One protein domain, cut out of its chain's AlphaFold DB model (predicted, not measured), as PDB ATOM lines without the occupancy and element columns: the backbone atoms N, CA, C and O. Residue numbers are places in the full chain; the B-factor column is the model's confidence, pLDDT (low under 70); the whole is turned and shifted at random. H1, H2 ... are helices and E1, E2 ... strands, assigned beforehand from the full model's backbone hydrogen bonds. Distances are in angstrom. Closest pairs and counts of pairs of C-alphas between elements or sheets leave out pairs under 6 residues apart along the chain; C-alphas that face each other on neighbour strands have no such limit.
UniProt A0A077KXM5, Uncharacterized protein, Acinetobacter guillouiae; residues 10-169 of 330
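This is residues 10 to 169 of the 330 residues of an uncharacterized protein of Acinetobacter guillouiae (UniProt A0A077KXM5). A twisted sheet of six strands runs through the middle, with H4 and H5 side by side over one face and H2 over the opposite face. H1 makes a helical hairpin with H2, H3 packs on H4 and H5, and H6 lies past edge strand E6. The 160 printed residues have, in order, E1 E2 H1 H2 E3 H3 H4 E4 H5 E5 H6 E6, class mixed. The mixed sheet runs E2 E3 E1 E4 E5 E6; the whole is compact, radius of gyration of the C-alphas 15.0 A, spans 43 by 34 by 30 A.

E1, residues 10 to 14, is parallel to E3, residues 61 to 67 (N 11 to O 63, 2.8 A), and to E4, residues 110 to 112 (N 10 to O 110, 2.8 A). E2, residues 29 to 31, is antiparallel to E3 (N 29 to O 64, 2.8 A). E5, residues 135 to 138, is parallel to E4 (N 111 to O 135, 2.8 A) and to E6, residues 166 to 168 (N 167 to O 136, 2.8 A). H1, residues 34 to 40, and H2, residues 47 to 57, form a hairpin and touch, closest C-alphas Leu 38 and Arg 48 at 6.2 A. H2 is on the sheet at a height of 10.2 A. H3, residues 78 to 82, only grazes the sheet with residues 80 to 82. H4, residues 93 to 104, and H5, residues 119 to 132, are on the face opposite H2 and touch with residues 94 to 98 of H4 alone, closest C-alphas Ile 94 and Leu 125 at 6.7 A, a shallow tilt of 21 degrees, the same way. H6, residues 151 to 160, is only just not on the sheet, with 4 pairs of C-alphas within 10 A. Every O i to N i+4 pair is within hydrogen-bond range in H3; counts are 6 of 7 in H2, 9 of 10 in H5, 5 of 6 in H6, 1 of 3 in H1 (O i to N i+3: 2 of 4) and 2 of 8 in H4 (7 of 9).

E1 begins at C-alpha 10 (195.100, 177.777, 216.775), and E6 ends at C-alpha 168 (181.002, 178.365, 207.515). From first to last C-alpha, H5 is 20.2 A, E3 19.1 A, H4 16.5 A, H2 16.0 A and H6 14.6 A.

The C-alphas farthest apart, of Asn 21 and Gln 152, are 44.3 A apart. The printed part has no cut; the links E1 to E2 and E5 to H6 are long. Mean pLDDT of the printed part is 91.4; residues 73 to 74 are under 70.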
ATOM      1  N   GLY A  10     195.279 178.892 215.853       97.31
ATOM      2  CA  GLY A  10     195.100 177.777 216.775       97.31
ATOM      3  C   GLY A  10     194.609 176.557 216.004       97.31
ATOM      4  O   GLY A  10     193.508 176.588 215.463       97.31
ATOM      5  N   LEU A  11     195.419 175.507 215.939       97.75
ATOM      6  CA  LEU A  11     195.083 174.252 215.274       97.75
ATOM      7  C   LEU A  11     194.798 173.186 216.332       97.75
ATOM      8  O   LEU A  11     195.700 172.812 217.082       97.75
ATOM      9  N   ILE A  12     193.562 172.699 216.373       98.38
ATOM     10  CA  ILE A  12     193.196 171.478 217.090       98.38
ATOM     11  C   ILE A  12     193.296 170.333 216.090       98.38
ATOM     12  O   ILE A  12     192.642 170.373 215.052       98.38
ATOM     13  N   ALA A  13     194.126 169.340 216.389       96.69
ATOM     14  CA  ALA A  13     194.359 168.202 215.506       96.69
ATOM     15  C   ALA A  13     194.661 166.941 216.315       96.69
ATOM     16  O   ALA A  13     195.065 167.025 217.475       96.69
ATOM     17  N   PHE A  14     194.508 165.777 215.700       94.56
ATOM     18  CA  PHE A  14     194.834 164.488 216.303       94.56
ATOM     19  C   PHE A  14     195.894 163.768 215.473       94.56
ATOM     20  O   PHE A  14     195.998 163.951 214.258       94.56
ATOM     21  N   SER A  15     196.737 163.010 216.165       92.56
ATOM     22  CA  SER A  15     197.754 162.144 215.573       92.56
ATOM     23  C   SER A  15     198.282 161.214 216.657       92.56
ATOM     24  O   SER A  15     198.768 161.680 217.696       92.56
ATOM     25  N   ASP A  16     198.128 159.911 216.459       88.44
ATOM     26  CA  ASP A  16     198.488 158.907 217.459       88.44
ATOM     27  C   ASP A  16     199.995 158.651 217.534       88.44
ATOM     28  O   ASP A  16     200.521 158.412 218.621       88.44
ATOM     29  N   ASP A  17     200.691 158.767 216.405       89.06
ATOM     30  CA  ASP A  17     202.129 158.529 216.246       89.06
ATOM     31  C   ASP A  17     202.962 159.829 216.216       89.06
ATOM     32  O   ASP A  17     204.160 159.801 215.922       89.06
ATOM     33  N   ALA A  18     202.359 160.984 216.524       93.38
ATOM     34  CA  ALA A  18     203.103 162.231 216.705       93.38
ATOM     35  C   ALA A  18     204.064 162.152 217.905       93.38
ATOM     36  O   ALA A  18     203.713 161.634 218.966       93.38
ATOM     37  N   ASP A  19     205.258 162.739 217.769       95.25
ATOM     38  CA  ASP A  19     206.257 162.783 218.844       95.25
ATOM     39  C   ASP A  19     205.703 163.560 220.046       95.25
ATOM     40  O   ASP A  19     205.499 164.775 219.978       95.25
ATOM     41  N   GLU A  20     205.488 162.870 221.164       96.50
ATOM     42  CA  GLU A  20     204.885 163.434 222.374       96.50
ATOM     43  C   GLU A  20     205.726 164.541 223.025       96.50
ATOM     44  O   GLU A  20     205.188 165.355 223.776       96.50
ATOM     45  N   ASN A  21     207.031 164.604 222.738       96.19
ATOM     46  CA  ASN A  21     207.891 165.680 223.231       96.19
ATOM     47  C   ASN A  21     207.702 166.967 222.428       96.19
ATOM     48  O   ASN A  21     207.874 168.061 222.967       96.19
ATOM     49  N   VAL A  22     207.378 166.842 221.138       95.69
ATOM     50  CA  VAL A  22     207.127 167.991 220.262       95.69
ATOM     51  C   VAL A  22     205.667 168.404 220.338       95.69
ATOM     52  O   VAL A  22     205.389 169.589 220.476       95.69
ATOM     53  N   PHE A  23     204.745 167.445 220.288       97.62
ATOM     54  CA  PHE A  23     203.306 167.655 220.362       97.62
ATOM     55  C   PHE A  23     202.715 166.917 221.573       97.62
ATOM     56  O   PHE A  23     202.015 165.915 221.415       97.62
ATOM     57  N   PRO A  24     202.974 167.380 222.805       97.50
ATOM     58  CA  PRO A  24     202.355 166.802 223.989       97.50
ATOM     59  C   PRO A  24     200.827 166.894 223.923       97.50
ATOM     60  O   PRO A  24     200.262 167.881 223.441       97.50
ATOM     61  N   LEU A  25     200.158 165.851 224.417       97.25
ATOM     62  CA  LEU A  25     198.700 165.776 224.441       97.25
ATOM     63  C   LEU A  25     198.115 166.957 225.234       97.25
ATOM     64  O   LEU A  25     198.632 167.326 226.296       97.25
ATOM     65  N   ASP A  26     197.050 167.560 224.709       97.75
ATOM     66  CA  ASP A  26     196.277 168.624 225.357       97.75
ATOM     67  C   ASP A  26     197.112 169.833 225.813       97.75
ATOM     68  O   ASP A  26     196.773 170.537 226.769       97.75
ATOM     69  N   THR A  27     198.236 170.081 225.137       97.31
ATOM     70  CA  THR A  27     199.199 171.109 225.530       97.31
ATOM     71  C   THR A  27     199.513 172.028 224.346       97.31
ATOM     72  O   THR A  27     199.986 171.556 223.311       97.31
ATOM     73  N   PRO A  28     199.284 173.352 224.471       97.88
ATOM     74  CA  PRO A  28     199.595 174.302 223.410       97.88
ATOM     75  C   PRO A  28     201.081 174.292 223.046       97.88
ATOM     76  O   PRO A  28     201.937 174.598 223.874       97.88
ATOM     77  N   THR A  29     201.367 174.022 221.777       97.38
ATOM     78  CA  THR A  29     202.719 173.956 221.218       97.38
ATOM     79  C   THR A  29     202.899 175.025 220.148       97.38
ATOM     80  O   THR A  29     202.107 175.122 219.211       97.38
ATOM     81  N   LEU A  30     203.954 175.836 220.260       96.31
ATOM     82  CA  LEU A  30     204.264 176.867 219.269       96.31
ATOM     83  C   LEU A  30     205.020 176.273 218.074       96.31
ATOM     84  O   LEU A  30     206.179 175.881 218.198       96.31
ATOM     85  N   VAL A  31     204.418 176.332 216.888       94.19
ATOM     86  CA  VAL A  31     205.071 175.979 215.623       94.19
ATOM     87  C   VAL A  31     205.366 177.255 214.840       94.19
ATOM     88  O   VAL A  31     204.472 177.949 214.362       94.19
ATOM     89  N   THR A  32     206.654 177.582 214.713       88.50
ATOM     90  CA  THR A  32     207.143 178.755 213.957       88.50
ATOM     91  C   THR A  32     207.646 178.410 212.558       88.50
ATOM     92  O   THR A  32     207.957 179.297 211.772       88.50
ATOM     93  N   SER A  33     207.770 177.120 212.252       86.25
ATOM     94  CA  SER A  33     208.132 176.616 210.933       86.25
ATOM     95  C   SER A  33     207.486 175.258 210.759       86.25
ATOM     96  O   SER A  33     207.857 174.305 211.445       86.25
ATOM     97  N   ILE A  34     206.532 175.189 209.836       86.88
ATOM     98  CA  ILE A  34     205.788 173.963 209.572       86.88
ATOM     99  C   ILE A  34     206.734 172.863 209.076       86.88
ATOM    100  O   ILE A  34     206.744 171.780 209.645       86.88
ATOM    101  N   ASN A  35     207.630 173.177 208.134       82.75
ATOM    102  CA  ASN A  35     208.586 172.211 207.575       82.75
ATOM    103  C   ASN A  35     209.452 171.507 208.632       82.75
ATOM    104  O   ASN A  35     209.786 170.340 208.467       82.75
ATOM    105  N   ARG A  36     209.809 172.193 209.728       83.69
ATOM    106  CA  ARG A  36     210.556 171.571 210.836       83.69
ATOM    107  C   ARG A  36     209.685 170.682 211.720       83.69
ATOM    108  O   ARG A  36     210.206 169.769 212.345       83.69
ATOM    109  N   ALA A  37     208.393 170.973 211.794       87.50
ATOM    110  CA  ALA A  37     207.444 170.263 212.636       87.50
ATOM    111  C   ALA A  37     206.844 169.018 211.951       87.50
ATOM    112  O   ALA A  37     206.424 168.100 212.648       87.50
ATOM    113  N   LEU A  38     206.871 168.946 210.611       85.38
ATOM    114  CA  LEU A  38     206.342 167.819 209.821       85.38
ATOM    115  C   LEU A  38     206.957 166.460 210.182       85.38
ATOM    116  O   LEU A  38     206.275 165.442 210.166       85.38
ATOM    117  N   ALA A  39     208.248 166.423 210.517       84.00
ATOM    118  CA  ALA A  39     208.902 165.170 210.899       84.00
ATOM    119  C   ALA A  39     208.361 164.601 212.223       84.00
ATOM    120  O   ALA A  39     208.447 163.399 212.447       84.00
ATOM    121  N   ALA A  40     207.805 165.459 213.082       86.00
ATOM    122  CA  ALA A  40     207.307 165.104 214.406       86.00
ATOM    123  C   ALA A  40     205.775 164.971 214.463       86.00
ATOM    124  O   ALA A  40     205.236 164.606 215.503       86.00
ATOM    125  N   SER A  41     205.054 165.285 213.382       82.44
ATOM    126  CA  SER A  41     203.585 165.347 213.383       82.44
ATOM    127  C   SER A  41     202.880 163.995 213.250       82.44
ATOM    128  O   SER A  41     201.652 163.961 213.312       82.44
ATOM    129  N   GLY A  42     203.628 162.907 213.056       83.12
ATOM    130  CA  GLY A  42     203.062 161.579 212.812       83.12
ATOM    131  C   GLY A  42     202.363 161.463 211.454       83.12
ATOM    132  O   GLY A  42     202.462 162.359 210.614       83.12
ATOM    133  N   THR A  43     201.693 160.346 211.225       80.31
ATOM    134  CA  THR A  43     200.948 159.977 210.014       80.31
ATOM    135  C   THR A  43     199.584 159.342 210.324       80.31
ATOM    136  O   THR A  43     198.733 159.293 209.441       80.31
ATOM    137  N   GLU A  44     199.343 158.916 211.566       81.12
ATOM    138  CA  GLU A  44     198.108 158.287 212.045       81.12
ATOM    139  C   GLU A  44     197.149 159.342 212.620       81.12
ATOM    140  O   GLU A  44     196.925 159.436 213.827       81.12
ATOM    141  N   GLY A  45     196.619 160.196 211.744       83.50
ATOM    142  CA  GLY A  45     195.661 161.247 212.088       83.50
ATOM    143  C   GLY A  45     195.710 162.411 211.103       83.50
ATOM    144  O   GLY A  45     196.295 162.308 210.024       83.50
ATOM    145  N   ASN A  46     195.123 163.549 211.472       88.25
ATOM    146  CA  ASN A  46     195.011 164.701 210.574       88.25
ATOM    147  C   ASN A  46     196.063 165.799 210.792       88.25
ATOM    148  O   ASN A  46     196.179 166.700 209.958       88.25
ATOM    149  N   LEU A  47     196.866 165.738 211.862       92.50
ATOM    150  CA  LEU A  47     197.840 166.790 212.179       92.50
ATOM    151  C   LEU A  47     198.822 167.041 211.030       92.50
ATOM    152  O   LEU A  47     199.008 168.187 210.615       92.50
ATOM    153  N   ARG A  48     199.444 165.984 210.502       87.75
ATOM    154  CA  ARG A  48     200.403 166.115 209.401       87.75
ATOM    155  C   ARG A  48     199.752 166.653 208.138       87.75
ATOM    156  O   ARG A  48     200.288 167.589 207.555       87.75
ATOM    157  N   ALA A  49     198.596 166.109 207.762       84.00
ATOM    158  CA  ALA A  49     197.854 166.566 206.594       84.00
ATOM    159  C   ALA A  49     197.537 168.066 206.702       84.00
ATOM    160  O   ALA A  49     197.872 168.825 205.800       84.00
ATOM    161  N   CYS A  50     197.022 168.527 207.847       89.44
ATOM    162  CA  CYS A  50     196.754 169.947 208.092       89.44
ATOM    163  C   CYS A  50     198.003 170.821 207.925       89.44
ATOM    164  O   CYS A  50     197.950 171.885 207.305       89.44
ATOM    165  N   LEU A  51     199.135 170.380 208.479       88.25
ATOM    166  CA  LEU A  51     200.405 171.087 208.358       88.25
ATOM    167  C   LEU A  51     200.881 171.152 206.900       88.25
ATOM    168  O   LEU A  51     201.246 172.230 206.434       88.25
ATOM    169  N   GLU A  52     200.842 170.040 206.166       84.12
ATOM    170  CA  GLU A  52     201.215 169.989 204.748       84.12
ATOM    171  C   GLU A  52     200.330 170.925 203.911       84.12
ATOM    172  O   GLU A  52     200.861 171.786 203.202       84.12
ATOM    173  N   THR A  53     199.006 170.850 204.081       81.94
ATOM    174  CA  THR A  53     198.014 171.717 203.424       81.94
ATOM    175  C   THR A  53     198.323 173.193 203.657       81.94
ATOM    176  O   THR A  53     198.403 173.978 202.712       81.94
ATOM    177  N   MET A  54     198.550 173.587 204.914       84.12
ATOM    178  CA  MET A  54     198.892 174.970 205.243       84.12
ATOM    179  C   MET A  54     200.221 175.383 204.621       84.12
ATOM    180  O   MET A  54     200.276 176.444 204.007       84.12
ATOM    181  N   SER A  55     201.261 174.550 204.752       82.94
ATOM    182  CA  SER A  55     202.625 174.848 204.292       82.94
ATOM    183  C   SER A  55     202.707 175.136 202.798       82.94
ATOM    184  O   SER A  55     203.531 175.942 202.365       82.94
ATOM    185  N   ALA A  56     201.830 174.504 202.024       78.56
ATOM    186  CA  ALA A  56     201.764 174.680 200.590       78.56
ATOM    187  C   ALA A  56     201.077 176.003 200.187       78.56
ATOM    188  O   ALA A  56     201.385 176.533 199.121       78.56
ATOM    189  N   ILE A  57     200.224 176.589 201.040       77.88
ATOM    190  CA  ILE A  57     199.668 177.942 200.842       77.88
ATOM    191  C   ILE A  57     200.630 179.001 201.388       77.88
ATOM    192  O   ILE A  57     200.936 179.995 200.730       77.88
ATOM    193  N   THR A  58     201.035 178.841 202.649       80.75
ATOM    194  CA  THR A  58     201.772 179.847 203.419       80.75
ATOM    195  C   THR A  58     202.457 179.231 204.643       80.75
ATOM    196  O   THR A  58     202.246 178.081 205.002       80.75
ATOM    197  N   SER A  59     203.307 179.994 205.326       80.56
ATOM    198  CA  SER A  59     203.988 179.558 206.553       80.56
ATOM    199  C   SER A  59     203.567 180.416 207.752       80.56
ATOM    200  O   SER A  59     204.340 181.266 208.202       80.56
ATOM    201  N   PRO A  60     202.336 180.236 208.269       86.56
ATOM    202  CA  PRO A  60     201.848 180.973 209.428       86.56
ATOM    203  C   PRO A  60     202.526 180.503 210.723       86.56
ATOM    204  O   PRO A  60     203.085 179.410 210.812       86.56
ATOM    205  N   THR A  61     202.436 181.331 211.766       91.19
ATOM    206  CA  THR A  61     202.734 180.882 213.133       91.19
ATOM    207  C   THR A  61     201.520 180.136 213.677       91.19
ATOM    208  O   THR A  61     200.415 180.684 213.672       91.19
ATOM    209  N   LEU A  62     201.725 178.916 214.169       95.31
ATOM    210  CA  LEU A  62     200.657 178.075 214.701       95.31
ATOM    211  C   LEU A  62     200.819 177.860 216.205       95.31
ATOM    212  O   LEU A  62     201.932 177.730 216.719       95.31
ATOM    213  N   VAL A  63     199.690 177.758 216.890       97.62
ATOM    214  CA  VAL A  63     199.563 177.115 218.194       97.62
ATOM    215  C   VAL A  63     198.839 175.797 217.954       97.62
ATOM    216  O   VAL A  63     197.642 175.796 217.690       97.62
ATOM    217  N   VAL A  64     199.568 174.689 218.012       98.12
ATOM    218  CA  VAL A  64     199.009 173.348 217.822       98.12
ATOM    219  C   VAL A  64     198.623 172.776 219.179       98.12
ATOM    220  O   VAL A  64     199.421 172.804 220.114       98.12
ATOM    221  N   ILE A  65     197.407 172.255 219.283       98.50
ATOM    222  CA  ILE A  65     196.942 171.445 220.405       98.50
ATOM    223  C   ILE A  65     196.633 170.070 219.835       98.50
ATOM    224  O   ILE A  65     195.664 169.904 219.092       98.50
ATOM    225  N   ARG A  66     197.480 169.096 220.172       98.25
ATOM    226  CA  ARG A  66     197.229 167.703 219.823       98.25
ATOM    227  C   ARG A  66     196.221 167.117 220.800       98.25
ATOM    228  O   ARG A  66     196.455 167.162 222.006       98.25
ATOM    229  N   ILE A  67     195.133 166.564 220.286       97.81
ATOM    230  CA  ILE A  67     194.131 165.831 221.060       97.81
ATOM    231  C   ILE A  67     194.244 164.335 220.779       97.81
ATOM    232  O   ILE A  67     194.903 163.913 219.826       97.81
ATOM    233  N   GLN A  68     193.593 163.534 221.617       95.81
ATOM    234  CA  GLN A  68     193.441 162.108 221.360       95.81
ATOM    235  C   GLN A  68     192.525 161.906 220.148       95.81
ATOM    236  O   GLN A  68     191.562 162.656 219.994       95.81
ATOM    237  N   ASP A  69     192.809 160.893 219.323       90.00
ATOM    238  CA  ASP A  69     191.988 160.564 218.158       90.00
ATOM    239  C   ASP A  69     190.520 160.290 218.568       90.00
ATOM    240  O   ASP A  69     190.253 159.322 219.297       90.00
ATOM    241  N   PRO A  70     189.560 161.134 218.132       87.69
ATOM    242  CA  PRO A  70     188.151 160.969 218.464       87.69
ATOM    243  C   PRO A  70     187.458 159.855 217.663       87.69
ATOM    244  O   PRO A  70     186.308 159.542 217.977       87.69
ATOM    245  N   PHE A  71     188.130 159.248 216.680       83.31
ATOM    246  CA  PHE A  71     187.608 158.189 215.808       83.31
ATOM    247  C   PHE A  71     188.043 156.773 216.211       83.31
ATOM    248  O   PHE A  71     187.593 155.802 215.611       83.31
ATOM    249  N   LYS A  72     188.870 156.615 217.252       76.31
ATOM    250  CA  LYS A  72     189.319 155.289 217.726       76.31
ATOM    251  C   LYS A  72     188.210 154.384 218.275       76.31
ATOM    252  O   LYS A  72     188.408 153.175 218.386       76.31
ATOM    253  N   GLY A  73     187.090 154.961 218.704       65.88
ATOM    254  CA  GLY A  73     185.930 154.212 219.189       65.88
ATOM    255  C   GLY A  73     184.959 153.839 218.067       65.88
ATOM    256  O   GLY A  73     185.059 154.341 216.956       65.88
ATOM    257  N   GLU A  74     183.957 153.010 218.378       67.94
ATOM    258  CA  GLU A  74     182.858 152.702 217.438       67.94
ATOM    259  C   GLU A  74     182.025 153.941 217.068       67.94
ATOM    260  O   GLU A  74     181.372 153.976 216.030       67.94
ATOM    261  N   VAL A  75     182.036 154.952 217.938       73.50
ATOM    262  CA  VAL A  75     181.333 156.222 217.763       73.50
ATOM    263  C   VAL A  75     182.304 157.380 217.940       73.50
ATOM    264  O   VAL A  75     183.188 157.335 218.802       73.50
ATOM    265  N   PHE A  76     182.097 158.435 217.154       82.69
ATOM    266  CA  PHE A  76     182.846 159.679 217.270       82.69
ATOM    267  C   PHE A  76     182.751 160.253 218.691       82.69
ATOM    268  O   PHE A  76     181.657 160.467 219.226       82.69
ATOM    269  N   ASN A  77     183.899 160.530 219.312       86.81
ATOM    270  CA  ASN A  77     183.964 161.043 220.676       86.81
ATOM    271  C   ASN A  77     184.257 162.548 220.719       86.81
ATOM    272  O   ASN A  77     185.384 162.991 220.956       86.81
ATOM    273  N   GLN A  78     183.201 163.349 220.599       92.25
ATOM    274  CA  GLN A  78     183.291 164.810 220.662       92.25
ATOM    275  C   GLN A  78     183.841 165.364 221.987       92.25
ATOM    276  O   GLN A  78     184.344 166.487 222.025       92.25
ATOM    277  N   SER A  79     183.787 164.598 223.083       94.62
ATOM    278  CA  SER A  79     184.278 165.065 224.390       94.62
ATOM    279  C   SER A  79     185.799 165.224 224.408       94.62
ATOM    280  O   SER A  79     186.307 166.099 225.108       94.62
ATOM    281  N   LEU A  80     186.519 164.418 223.617       94.81
ATOM    282  CA  LEU A  80     187.969 164.542 223.436       94.81
ATOM    283  C   LEU A  80     188.331 165.832 222.688       94.81
ATOM    284  O   LEU A  80     189.325 166.477 223.008       94.81
ATOM    285  N   VAL A  81     187.482 166.246 221.744       97.12
ATOM    286  CA  VAL A  81     187.667 167.468 220.954       97.12
ATOM    287  C   VAL A  81     187.316 168.714 221.767       97.12
ATOM    288  O   VAL A  81     188.115 169.645 221.874       97.12
ATOM    289  N   ILE A  82     186.129 168.737 222.382       98.06
ATOM    290  CA  ILE A  82     185.645 169.860 223.204       98.06
ATOM    291  C   ILE A  82     186.564 170.072 224.411       98.06
ATOM    292  O   ILE A  82     186.915 171.210 224.746       98.06
ATOM    293  N   GLY A  83     186.973 168.966 225.032       97.12
ATOM    294  CA  GLY A  83     187.819 168.942 226.207       97.12
ATOM    295  C   GLY A  83     187.123 169.422 227.479       97.12
ATOM    296  O   GLY A  83     185.965 169.840 227.507       97.12
ATOM    297  N   THR A  84     187.856 169.354 228.582       96.50
ATOM    298  CA  THR A  84     187.382 169.692 229.924       96.50
ATOM    299  C   THR A  84     188.492 170.368 230.727       96.50
ATOM    300  O   THR A  84     189.552 170.705 230.203       96.50
ATOM    301  N   THR A  85     188.244 170.626 232.007       96.75
ATOM    302  CA  THR A  85     189.293 170.961 232.974       96.75
ATOM    303  C   THR A  85     189.494 169.767 233.894       96.75
ATOM    304  O   THR A  85     188.579 169.374 234.616       96.75
ATOM    305  N   LEU A  86     190.686 169.180 233.854       94.56
ATOM    306  CA  LEU A  86     191.068 168.070 234.718       94.56
ATOM    307  C   LEU A  86     191.212 168.543 236.178       94.56
ATOM    308  O   LEU A  86     191.441 169.733 236.416       94.56
ATOM    309  N   PRO A  87     191.171 167.635 237.172       94.50
ATOM    310  CA  PRO A  87     191.413 167.982 238.578       94.50
ATOM    311  C   PRO A  87     192.770 168.653 238.833       94.50
ATOM    312  O   PRO A  87     192.923 169.404 239.791       94.50
ATOM    313  N   THR A  88     193.747 168.416 237.954       92.00
ATOM    314  CA  THR A  88     195.066 169.066 237.963       92.00
ATOM    315  C   THR A  88     195.018 170.544 237.557       92.00
ATOM    316  O   THR A  88     196.024 171.240 237.656       92.00
ATOM    317  N   GLY A  89     193.871 171.036 237.076       91.75
ATOM    318  CA  GLY A  89     193.700 172.373 236.510       91.75
ATOM    319  C   GLY A  89     194.076 172.476 235.029       91.75
ATOM    320  O   GLY A  89     193.866 173.531 234.427       91.75
ATOM    321  N   GLN A  90     194.596 171.402 234.421       94.50
ATOM    322  CA  GLN A  90     194.885 171.365 232.990       94.50
ATOM    323  C   GLN A  90     193.584 171.424 232.187       94.50
ATOM    324  O   GLN A  90     192.634 170.690 232.458       94.50
ATOM    325  N   ARG A  91     193.555 172.300 231.183       97.44
ATOM    326  CA  ARG A  91     192.484 172.355 230.187       97.44
ATOM    327  C   ARG A  91     192.861 171.473 229.004       97.44
ATOM    328  O   ARG A  91     193.994 171.576 228.549       97.44
ATOM    329  N   THR A  92     191.921 170.671 228.518       98.12
ATOM    330  CA  THR A  92     192.109 169.755 227.384       98.12
ATOM    331  C   THR A  92     191.327 170.208 226.155       98.12
ATOM    332  O   THR A  92     190.498 171.120 226.253       98.12
ATOM    333  N   GLY A  93     191.598 169.607 224.996       97.88
ATOM    334  CA  GLY A  93     190.889 169.880 223.747       97.88
ATOM    335  C   GLY A  93     190.849 171.363 223.375       97.88
ATOM    336  O   GLY A  93     191.797 172.123 223.594       97.88
ATOM    337  N   ILE A  94     189.700 171.814 222.878       98.44
ATOM    338  CA  ILE A  94     189.431 173.223 222.555       98.44
ATOM    339  C   ILE A  94     189.626 174.145 223.771       98.44
ATOM    340  O   ILE A  94     190.065 175.290 223.616       98.44
ATOM    341  N   GLN A  95     189.369 173.678 225.002       98.00
ATOM    342  CA  GLN A  95     189.590 174.501 226.199       98.00
ATOM    343  C   GLN A  95     191.068 174.865 226.401       98.00
ATOM    344  O   GLN A  95     191.341 175.905 227.012       98.00
ATOM    345  N   ALA A  96     192.016 174.074 225.890       98.00
ATOM    346  CA  ALA A  96     193.447 174.354 226.000       98.00
ATOM    347  C   ALA A  96     193.866 175.630 225.241       98.00
ATOM    348  O   ALA A  96     194.835 176.283 225.626       98.00
ATOM    349  N   LEU A  97     193.090 176.101 224.254       97.69
ATOM    350  CA  LEU A  97     193.343 177.394 223.596       97.69
ATOM    351  C   LEU A  97     193.373 178.568 224.589       97.69
ATOM    352  O   LEU A  97     194.089 179.549 224.386       97.69
ATOM    353  N   LEU A  98     192.625 178.468 225.695       97.25
ATOM    354  CA  LEU A  98     192.564 179.505 226.727       97.25
ATOM    355  C   LEU A  98     193.868 179.634 227.527       97.25
ATOM    356  O   LEU A  98     194.086 180.669 228.156       97.25
ATOM    357  N   THR A  99     194.738 178.619 227.502       96.75
ATOM    358  CA  THR A  99     196.031 178.622 228.207       96.75
ATOM    359  C   THR A  99     197.199 179.026 227.304       96.75
ATOM    360  O   THR A  99     198.288 179.315 227.808       96.75
ATOM    361  N   ALA A 100     196.984 179.144 225.987       95.94
ATOM    362  CA  ALA A 100     198.029 179.489 225.021       95.94
ATOM    363  C   ALA A 100     198.760 180.793 225.381       95.94
ATOM    364  O   ALA A 100     199.988 180.852 225.336       95.94
ATOM    365  N   LYS A 101     198.031 181.820 225.843       94.62
ATOM    366  CA  LYS A 101     198.638 183.098 226.247       94.62
ATOM    367  C   LYS A 101     199.562 182.954 227.454       94.62
ATOM    368  O   LYS A 101     200.625 183.563 227.466       94.62
ATOM    369  N   SER A 102     199.163 182.189 228.469       94.75
ATOM    370  CA  SER A 102     199.975 182.006 229.678       94.75
ATOM    371  C   SER A 102     201.192 181.117 229.441       94.75
ATOM    372  O   SER A 102     202.223 181.351 230.056       94.75
ATOM    373  N   ILE A 103     201.076 180.116 228.560       95.12
ATOM    374  CA  ILE A 103     202.147 179.146 228.289       95.12
ATOM    375  C   ILE A 103     203.134 179.692 227.251       95.12
ATOM    376  O   ILE A 103     204.343 179.629 227.449       95.12
ATOM    377  N   LEU A 104     202.627 180.246 226.147       94.94
ATOM    378  CA  LEU A 104     203.423 180.614 224.970       94.94
ATOM    379  C   LEU A 104     203.583 182.130 224.790       94.94
ATOM    380  O   LEU A 104     204.299 182.570 223.892       94.94
ATOM    381  N   GLY A 105     202.891 182.945 225.592       92.88
ATOM    382  CA  GLY A 105     202.888 184.407 225.460       92.88
ATOM    383  C   GLY A 105     202.070 184.937 224.277       92.88
ATOM    384  O   GLY A 105     202.062 186.141 224.041       92.88
ATOM    385  N   ILE A 106     201.372 184.067 223.540       91.94
ATOM    386  CA  ILE A 106     200.673 184.394 222.289       91.94
ATOM    387  C   ILE A 106     199.226 183.909 222.371       91.94
ATOM    388  O   ILE A 106     198.937 182.862 222.945       91.94
ATOM    389  N   THR A 107     198.295 184.681 221.812       94.25
ATOM    390  CA  THR A 107     196.876 184.304 221.733       94.25
ATOM    391  C   THR A 107     196.502 184.022 220.280       94.25
ATOM    392  O   THR A 107     196.563 184.961 219.486       94.25
ATOM    393  N   PRO A 108     196.094 182.791 219.920       95.06
ATOM    394  CA  PRO A 108     195.622 182.514 218.570       95.06
ATOM    395  C   PRO A 108     194.328 183.291 218.289       95.06
ATOM    396  O   PRO A 108     193.468 183.438 219.164       95.06
ATOM    397  N   LYS A 109     194.220 183.846 217.079       95.25
ATOM    398  CA  LYS A 109     193.099 184.701 216.646       95.25
ATOM    399  C   LYS A 109     192.226 184.068 215.573       95.25
ATOM    400  O   LYS A 109     191.109 184.534 215.362       95.25
ATOM    401  N   ILE A 110     192.713 182.992 214.967       95.50
ATOM    402  CA  ILE A 110     192.002 182.162 214.001       95.50
ATOM    403  C   ILE A 110     192.090 180.735 214.528       95.50
ATOM    404  O   ILE A 110     193.190 180.208 214.614       95.50
ATOM    405  N   ASN A 111     190.984 180.121 214.931       97.12
ATOM    406  CA  ASN A 111     190.998 178.772 215.497       97.12
ATOM    407  C   ASN A 111     190.278 177.801 214.574       97.12
ATOM    408  O   ASN A 111     189.177 178.097 214.117       97.12
ATOM    409  N   ILE A 112     190.871 176.644 214.332       96.06
ATOM    410  CA  ILE A 112     190.294 175.610 213.478       96.06
ATOM    411  C   ILE A 112     190.416 174.246 214.156       96.06
ATOM    412  O   ILE A 112     191.370 174.000 214.898       96.06
ATOM    413  N   ALA A 113     189.445 173.378 213.895       96.50
ATOM    414  CA  ALA A 113     189.431 171.992 214.352       96.50
ATOM    415  C   ALA A 113     189.012 171.094 213.176       96.50
ATOM    416  O   ALA A 113     187.873 170.634 213.163       96.50
ATOM    417  N   PRO A 114     189.892 170.920 212.170       92.06
ATOM    418  CA  PRO A 114     189.544 170.229 210.935       92.06
ATOM    419  C   PRO A 114     189.065 168.801 211.197       92.06
ATOM    420  O   PRO A 114     189.550 168.144 212.121       92.06
ATOM    421  N   ASP A 115     188.144 168.334 210.361       87.50
ATOM    422  CA  ASP A 115     187.575 166.979 210.339       87.50
ATOM    423  C   ASP A 115     186.648 166.612 211.507       87.50
ATOM    424  O   ASP A 115     186.060 165.532 211.510       87.50
ATOM    425  N   VAL A 116     186.482 167.492 212.498       91.69
ATOM    426  CA  VAL A 116     185.825 167.160 213.775       91.69
ATOM    427  C   VAL A 116     184.729 168.150 214.187       91.69
ATOM    428  O   VAL A 116     184.271 168.129 215.328       91.69
ATOM    429  N   GLU A 117     184.286 169.024 213.282       94.19
ATOM    430  CA  GLU A 117     183.365 170.141 213.547       94.19
ATOM    431  C   GLU A 117     181.877 169.758 213.711       94.19
ATOM    432  O   GLU A 117     181.000 170.325 213.058       94.19
ATOM    433  N   THR A 118     181.554 168.831 214.617       93.69
ATOM    434  CA  THR A 118     180.149 168.554 214.984       93.69
ATOM    435  C   THR A 118     179.466 169.792 215.593       93.69
ATOM    436  O   THR A 118     180.152 170.698 216.083       93.69
ATOM    437  N   PRO A 119     178.117 169.864 215.640       94.12
ATOM    438  CA  PRO A 119     177.410 171.023 216.196       94.12
ATOM    439  C   PRO A 119     177.875 171.424 217.609       94.12
ATOM    440  O   PRO A 119     178.078 172.609 217.885       94.12
ATOM    441  N   ASP A 120     178.133 170.448 218.484       95.19
ATOM    442  CA  ASP A 120     178.612 170.702 219.848       95.19
ATOM    443  C   ASP A 120     180.071 171.190 219.876       95.19
ATOM    444  O   ASP A 120     180.428 172.063 220.675       95.19
ATOM    445  N   VAL A 121     180.918 170.680 218.975       97.38
ATOM    446  CA  VAL A 121     182.301 171.152 218.798       97.38
ATOM    447  C   VAL A 121     182.313 172.603 218.314       97.38
ATOM    448  O   VAL A 121     183.050 173.431 218.859       97.38
ATOM    449  N   VAL A 122     181.453 172.952 217.355       97.69
ATOM    450  CA  VAL A 122     181.301 174.327 216.859       97.69
ATOM    451  C   VAL A 122     180.818 175.262 217.971       97.69
ATOM    452  O   VAL A 122     181.372 176.353 218.140       97.69
ATOM    453  N   GLN A 123     179.872 174.828 218.810       97.06
ATOM    454  CA  GLN A 123     179.417 175.622 219.956       97.06
ATOM    455  C   GLN A 123     180.524 175.836 221.005       97.06
ATOM    456  O   GLN A 123     180.632 176.911 221.619       97.06
ATOM    457  N   ALA A 124     181.380 174.832 221.213       97.75
ATOM    458  CA  ALA A 124     182.545 174.944 222.083       97.75
ATOM    459  C   ALA A 124     183.587 175.926 221.520       97.75
ATOM    460  O   ALA A 124     184.075 176.784 222.269       97.75
ATOM    461  N   LEU A 125     183.873 175.864 220.213       98.12
ATOM    462  CA  LEU A 125     184.728 176.830 219.516       98.12
ATOM    463  C   LEU A 125     184.182 178.249 219.666       98.12
ATOM    464  O   LEU A 125     184.918 179.133 220.103       98.12
ATOM    465  N   ALA A 126     182.890 178.469 219.413       97.88
ATOM    466  CA  ALA A 126     182.252 179.774 219.578       97.88
ATOM    467  C   ALA A 126     182.427 180.316 221.008       97.88
ATOM    468  O   ALA A 126     182.825 181.467 221.223       97.88
ATOM    469  N   SER A 127     182.207 179.459 222.006       97.25
ATOM    470  CA  SER A 127     182.340 179.805 223.424       97.25
ATOM    471  C   SER A 127     183.771 180.187 223.816       97.25
ATOM    472  O   SER A 127     183.972 181.104 224.621       97.25
ATOM    473  N   VAL A 128     184.779 179.501 223.271       97.94
ATOM    474  CA  VAL A 128     186.194 179.836 223.490       97.94
ATOM    475  C   VAL A 128     186.577 181.102 222.730       97.94
ATOM    476  O   VAL A 128     187.142 182.020 223.328       97.94
ATOM    477  N   ASN A 129     186.197 181.208 221.459       97.75
ATOM    478  CA  ASN A 129     186.487 182.340 220.584       97.75
ATOM    479  C   ASN A 129     185.998 183.670 221.153       97.75
ATOM    480  O   ASN A 129     186.751 184.646 221.151       97.75
ATOM    481  N   LYS A 130     184.802 183.703 221.754       97.31
ATOM    482  CA  LYS A 130     184.290 184.883 222.471       97.31
ATOM    483  C   LYS A 130     185.218 185.343 223.598       97.31
ATOM    484  O   LYS A 130     185.421 186.544 223.779       97.31
ATOM    485  N   LYS A 131     185.818 184.409 224.347       96.88
ATOM    486  CA  LYS A 131     186.717 184.717 225.477       96.88
ATOM    487  C   LYS A 131     188.056 185.276 225.003       96.88
ATOM    488  O   LYS A 131     188.553 186.239 225.585       96.88
ATOM    489  N   ILE A 132     188.632 184.696 223.950       95.38
ATOM    490  CA  ILE A 132     189.949 185.106 223.429       95.38
ATOM    491  C   ILE A 132     189.875 186.127 222.291       95.38
ATOM    492  O   ILE A 132     190.920 186.585 221.822       95.38
ATOM    493  N   ARG A 133     188.663 186.555 221.908       95.06
ATOM    494  CA  ARG A 133     188.389 187.471 220.790       95.06
ATOM    495  C   ARG A 133     189.024 186.955 219.498       95.06
ATOM    496  O   ARG A 133     189.895 187.621 218.935       95.06
ATOM    497  N   ALA A 134     188.647 185.738 219.129       96.12
ATOM    498  CA  ALA A 134     189.089 185.019 217.938       96.12
ATOM    499  C   ALA A 134     187.881 184.650 217.064       96.12
ATOM    500  O   ALA A 134     186.739 184.842 217.479       96.12
ATOM    501  N   PHE A 135     188.151 184.112 215.881       97.31
ATOM    502  CA  PHE A 135     187.151 183.575 214.962       97.31
ATOM    503  C   PHE A 135     187.506 182.142 214.569       97.31
ATOM    504  O   PHE A 135     188.679 181.764 214.622       97.31
ATOM    505  N   SER A 136     186.508 181.363 214.161       97.62
ATOM    506  CA  SER A 136     186.699 180.023 213.609       97.62
ATOM    507  C   SER A 136     186.066 179.889 212.244       97.62
ATOM    508  O   SER A 136     184.957 180.365 212.013       97.62
ATOM    509  N   TYR A 137     186.779 179.186 211.377       94.75
ATOM    510  CA  TYR A 137     186.287 178.727 210.092       94.75
ATOM    511  C   TYR A 137     186.024 177.235 210.227       94.75
ATOM    512  O   TYR A 137     186.923 176.510 210.652       94.75
ATOM    513  N   VAL A 138     184.797 176.811 209.950       95.06
ATOM    514  CA  VAL A 138     184.348 175.439 210.207       95.06
ATOM    515  C   VAL A 138     183.642 174.880 208.981       95.06
ATOM    516  O   VAL A 138     182.860 175.586 208.332       95.06
ATOM    517  N   THR A 139     183.899 173.612 208.687       92.62
ATOM    518  CA  THR A 139     183.062 172.843 207.767       92.62
ATOM    519  C   THR A 139     181.786 172.423 208.507       92.62
ATOM    520  O   THR A 139     181.880 171.896 209.613       92.62
ATOM    521  N   PRO A 140     180.582 172.629 207.949       91.50
ATOM    522  CA  PRO A 140     179.357 172.133 208.564       91.50
ATOM    523  C   PRO A 140     179.301 170.597 208.489       91.50
ATOM    524  O   PRO A 140     179.270 170.020 207.397       91.50
ATOM    525  N   ARG A 141     179.281 169.943 209.654       89.12
ATOM    526  CA  ARG A 141     179.205 168.483 209.810       89.12
ATOM    527  C   ARG A 141     177.991 168.075 210.643       89.12
ATOM    528  O   ARG A 141     177.445 168.870 211.411       89.12
ATOM    529  N   ASP A 142     177.564 166.829 210.481       82.94
ATOM    530  CA  ASP A 142     176.526 166.209 211.297       82.94
ATOM    531  C   ASP A 142     177.042 165.818 212.699       82.94
ATOM    532  O   ASP A 142     178.168 166.127 213.099       82.94
ATOM    533  N   ILE A 143     176.202 165.138 213.484       81.00
ATOM    534  CA  ILE A 143     176.543 164.700 214.848       81.00
ATOM    535  C   ILE A 143     177.619 163.600 214.898       81.00
ATOM    536  O   ILE A 143     178.168 163.344 215.968       81.00
ATOM    537  N   PHE A 144     177.919 162.956 213.770       73.31
ATOM    538  CA  PHE A 144     178.934 161.911 213.644       73.31
ATOM    539  C   PHE A 144     180.248 162.442 213.059       73.31
ATOM    540  O   PHE A 144     181.195 161.675 212.891       73.31
ATOM    541  N   GLY A 145     180.327 163.745 212.772       71.69
ATOM    542  CA  GLY A 145     181.506 164.364 212.178       71.69
ATOM    543  C   GLY A 145     181.585 164.175 210.663       71.69
ATOM    544  O   GLY A 145     182.648 164.388 210.089       71.69
ATOM    545  N   VAL A 146     180.490 163.813 209.992       76.88
ATOM    546  CA  VAL A 146     180.431 163.695 208.527       76.88
ATOM    547  C   VAL A 146     179.992 165.031 207.925       76.88
ATOM    548  O   VAL A 146     179.060 165.659 208.423       76.88
ATOM    549  N   MET A 147     180.664 165.501 206.868       82.44
ATOM    550  CA  MET A 147     180.303 166.756 206.194       82.44
ATOM    551  C   MET A 147     178.887 166.685 205.612       82.44
ATOM    552  O   MET A 147     178.510 165.692 204.997       82.44
ATOM    553  N   LEU A 148     178.119 167.768 205.753       82.62
ATOM    554  CA  LEU A 148     176.808 167.878 205.116       82.62
ATOM    555  C   LEU A 148     176.957 167.944 203.586       82.62
ATOM    556  O   LEU A 148     177.674 168.797 203.066       82.62
ATOM    557  N   GLU A 149     176.270 167.069 202.853       76.19
ATOM    558  CA  GLU A 149     176.449 166.933 201.397       76.19
ATOM    559  C   GLU A 149     175.625 167.926 200.573       76.19
ATOM    560  O   GLU A 149     175.990 168.245 199.439       76.19
ATOM    561  N   THR A 150     174.499 168.410 201.107       80.31
ATOM    562  CA  THR A 150     173.544 169.216 200.338       80.31
ATOM    563  C   THR A 150     173.500 170.665 200.807       80.31
ATOM    564  O   THR A 150     173.624 170.982 201.992       80.31
ATOM    565  N   MET A 151     173.248 171.576 199.865       85.69
ATOM    566  CA  MET A 151     173.057 172.999 200.164       85.69
ATOM    567  C   MET A 151     171.885 173.227 201.135       85.69
ATOM    568  O   MET A 151     171.917 174.160 201.938       85.69
ATOM    569  N   GLN A 152     170.843 172.396 201.058       89.25
ATOM    570  CA  GLN A 152     169.660 172.464 201.910       89.25
ATOM    571  C   GLN A 152     170.014 172.159 203.366       89.25
ATOM    572  O   GLN A 152     169.653 172.942 204.244       89.25
ATOM    573  N   ASP A 153     170.774 171.091 203.604       86.75
ATOM    574  CA  ASP A 153     171.208 170.708 204.951       86.75
ATOM    575  C   ASP A 153     172.127 171.772 205.551       86.75
ATOM    576  O   ASP A 153     171.974 172.156 206.709       86.75
ATOM    577  N   VAL A 154     173.027 172.336 204.741       91.38
ATOM    578  CA  VAL A 154     173.914 173.429 205.168       91.38
ATOM    579  C   VAL A 154     173.140 174.705 205.483       91.38
ATOM    580  O   VAL A 154     173.468 175.402 206.442       91.38
ATOM    581  N   THR A 155     172.100 175.017 204.707       92.94
ATOM    582  CA  THR A 155     171.231 176.173 204.970       92.94
ATOM    583  C   THR A 155     170.472 175.982 206.282       92.94
ATOM    584  O   THR A 155     170.489 176.875 207.126       92.94
ATOM    585  N   ALA A 156     169.892 174.799 206.500       93.56
ATOM    586  CA  ALA A 156     169.209 174.469 207.747       93.56
ATOM    587  C   ALA A 156     170.163 174.512 208.953       93.56
ATOM    588  O   ALA A 156     169.819 175.068 209.993       93.56
ATOM    589  N   TYR A 157     171.382 173.988 208.803       93.50
ATOM    590  CA  TYR A 157     172.416 174.057 209.832       93.50
ATOM    591  C   TYR A 157     172.817 175.503 210.143       93.50
ATOM    592  O   TYR A 157     172.870 175.894 211.309       93.50
ATOM    593  N   ARG A 158     173.033 176.334 209.117       93.81
ATOM    594  CA  ARG A 158     173.350 177.759 209.277       93.81
ATOM    595  C   ARG A 158     172.288 178.497 210.089       93.81
ATOM    596  O   ARG A 158     172.658 179.328 210.913       93.81
ATOM    597  N   ASP A 159     171.008 178.199 209.884       94.62
ATOM    598  CA  ASP A 159     169.910 178.846 210.615       94.62
ATOM    599  C   ASP A 159     169.918 178.519 212.121       94.62
ATOM    600  O   ASP A 159     169.344 179.261 212.921       94.62
ATOM    601  N   THR A 160     170.611 177.450 212.534       92.31
ATOM    602  CA  THR A 160     170.826 177.130 213.957       92.31
ATOM    603  C   THR A 160     171.951 177.949 214.600       92.31
ATOM    604  O   THR A 160     171.992 178.086 215.825       92.31
ATOM    605  N   LEU A 161     172.855 178.524 213.800       91.62
ATOM    606  CA  LEU A 161     174.011 179.268 214.294       91.62
ATOM    607  C   LEU A 161     173.651 180.728 214.577       91.62
ATOM    608  O   LEU A 161     173.179 181.463 213.712       91.62
ATOM    609  N   SER A 162     173.954 181.183 215.793       92.44
ATOM    610  CA  SER A 162     173.760 182.581 216.221       92.44
ATOM    611  C   SER A 162     175.066 183.295 216.589       92.44
ATOM    612  O   SER A 162     175.073 184.485 216.914       92.44
ATOM    613  N   ASP A 163     176.186 182.578 216.516       95.94
ATOM    614  CA  ASP A 163     177.488 183.050 216.962       95.94
ATOM    615  C   ASP A 163     178.261 183.709 215.820       95.94
ATOM    616  O   ASP A 163     178.734 183.053 214.895       95.94
ATOM    617  N   ARG A 164     178.452 185.032 215.910       95.69
ATOM    618  CA  ARG A 164     179.212 185.812 214.915       95.69
ATOM    619  C   ARG A 164     180.686 185.408 214.811       95.69
ATOM    620  O   ARG A 164     181.366 185.841 213.888       95.69
ATOM    621  N   GLU A 165     181.199 184.678 215.800       97.06
ATOM    622  CA  GLU A 165     182.574 184.181 215.848       97.06
ATOM    623  C   GLU A 165     182.809 182.956 214.941       97.06
ATOM    624  O   GLU A 165     183.955 182.521 214.816       97.06
ATOM    625  N   ILE A 166     181.756 182.401 214.327       97.62
ATOM    626  CA  ILE A 166     181.811 181.228 213.448       97.62
ATOM    627  C   ILE A 166     181.545 181.629 211.994       97.62
ATOM    628  O   ILE A 166     180.571 182.314 211.685       97.62
ATOM    629  N   MET A 167     182.397 181.149 211.091       96.31
ATOM    630  CA  MET A 167     182.252 181.277 209.646       96.31
ATOM    631  C   MET A 167     182.193 179.890 209.013       96.31
ATOM    632  O   MET A 167     183.106 179.087 209.191       96.31
ATOM    633  N   LEU A 168     181.134 179.620 208.250       94.19
ATOM    634  CA  LEU A 168     181.002 178.365 207.515       94.19
ATOM    635  C   LEU A 168     181.808 178.404 206.217       94.19
ATOM    636  O   LEU A 168     181.734 179.382 205.470       94.19
ATOM    637  N   ILE A 169     182.526 177.318 205.942       90.94
ATOM    638  CA  ILE A 169     183.140 177.031 204.644       90.94
ATOM    639  C   ILE A 169     182.483 175.759 204.110       90.94
ATOM    640  O   ILE A 169     182.519 174.723 204.766       90.94
TER     641      ILE A 169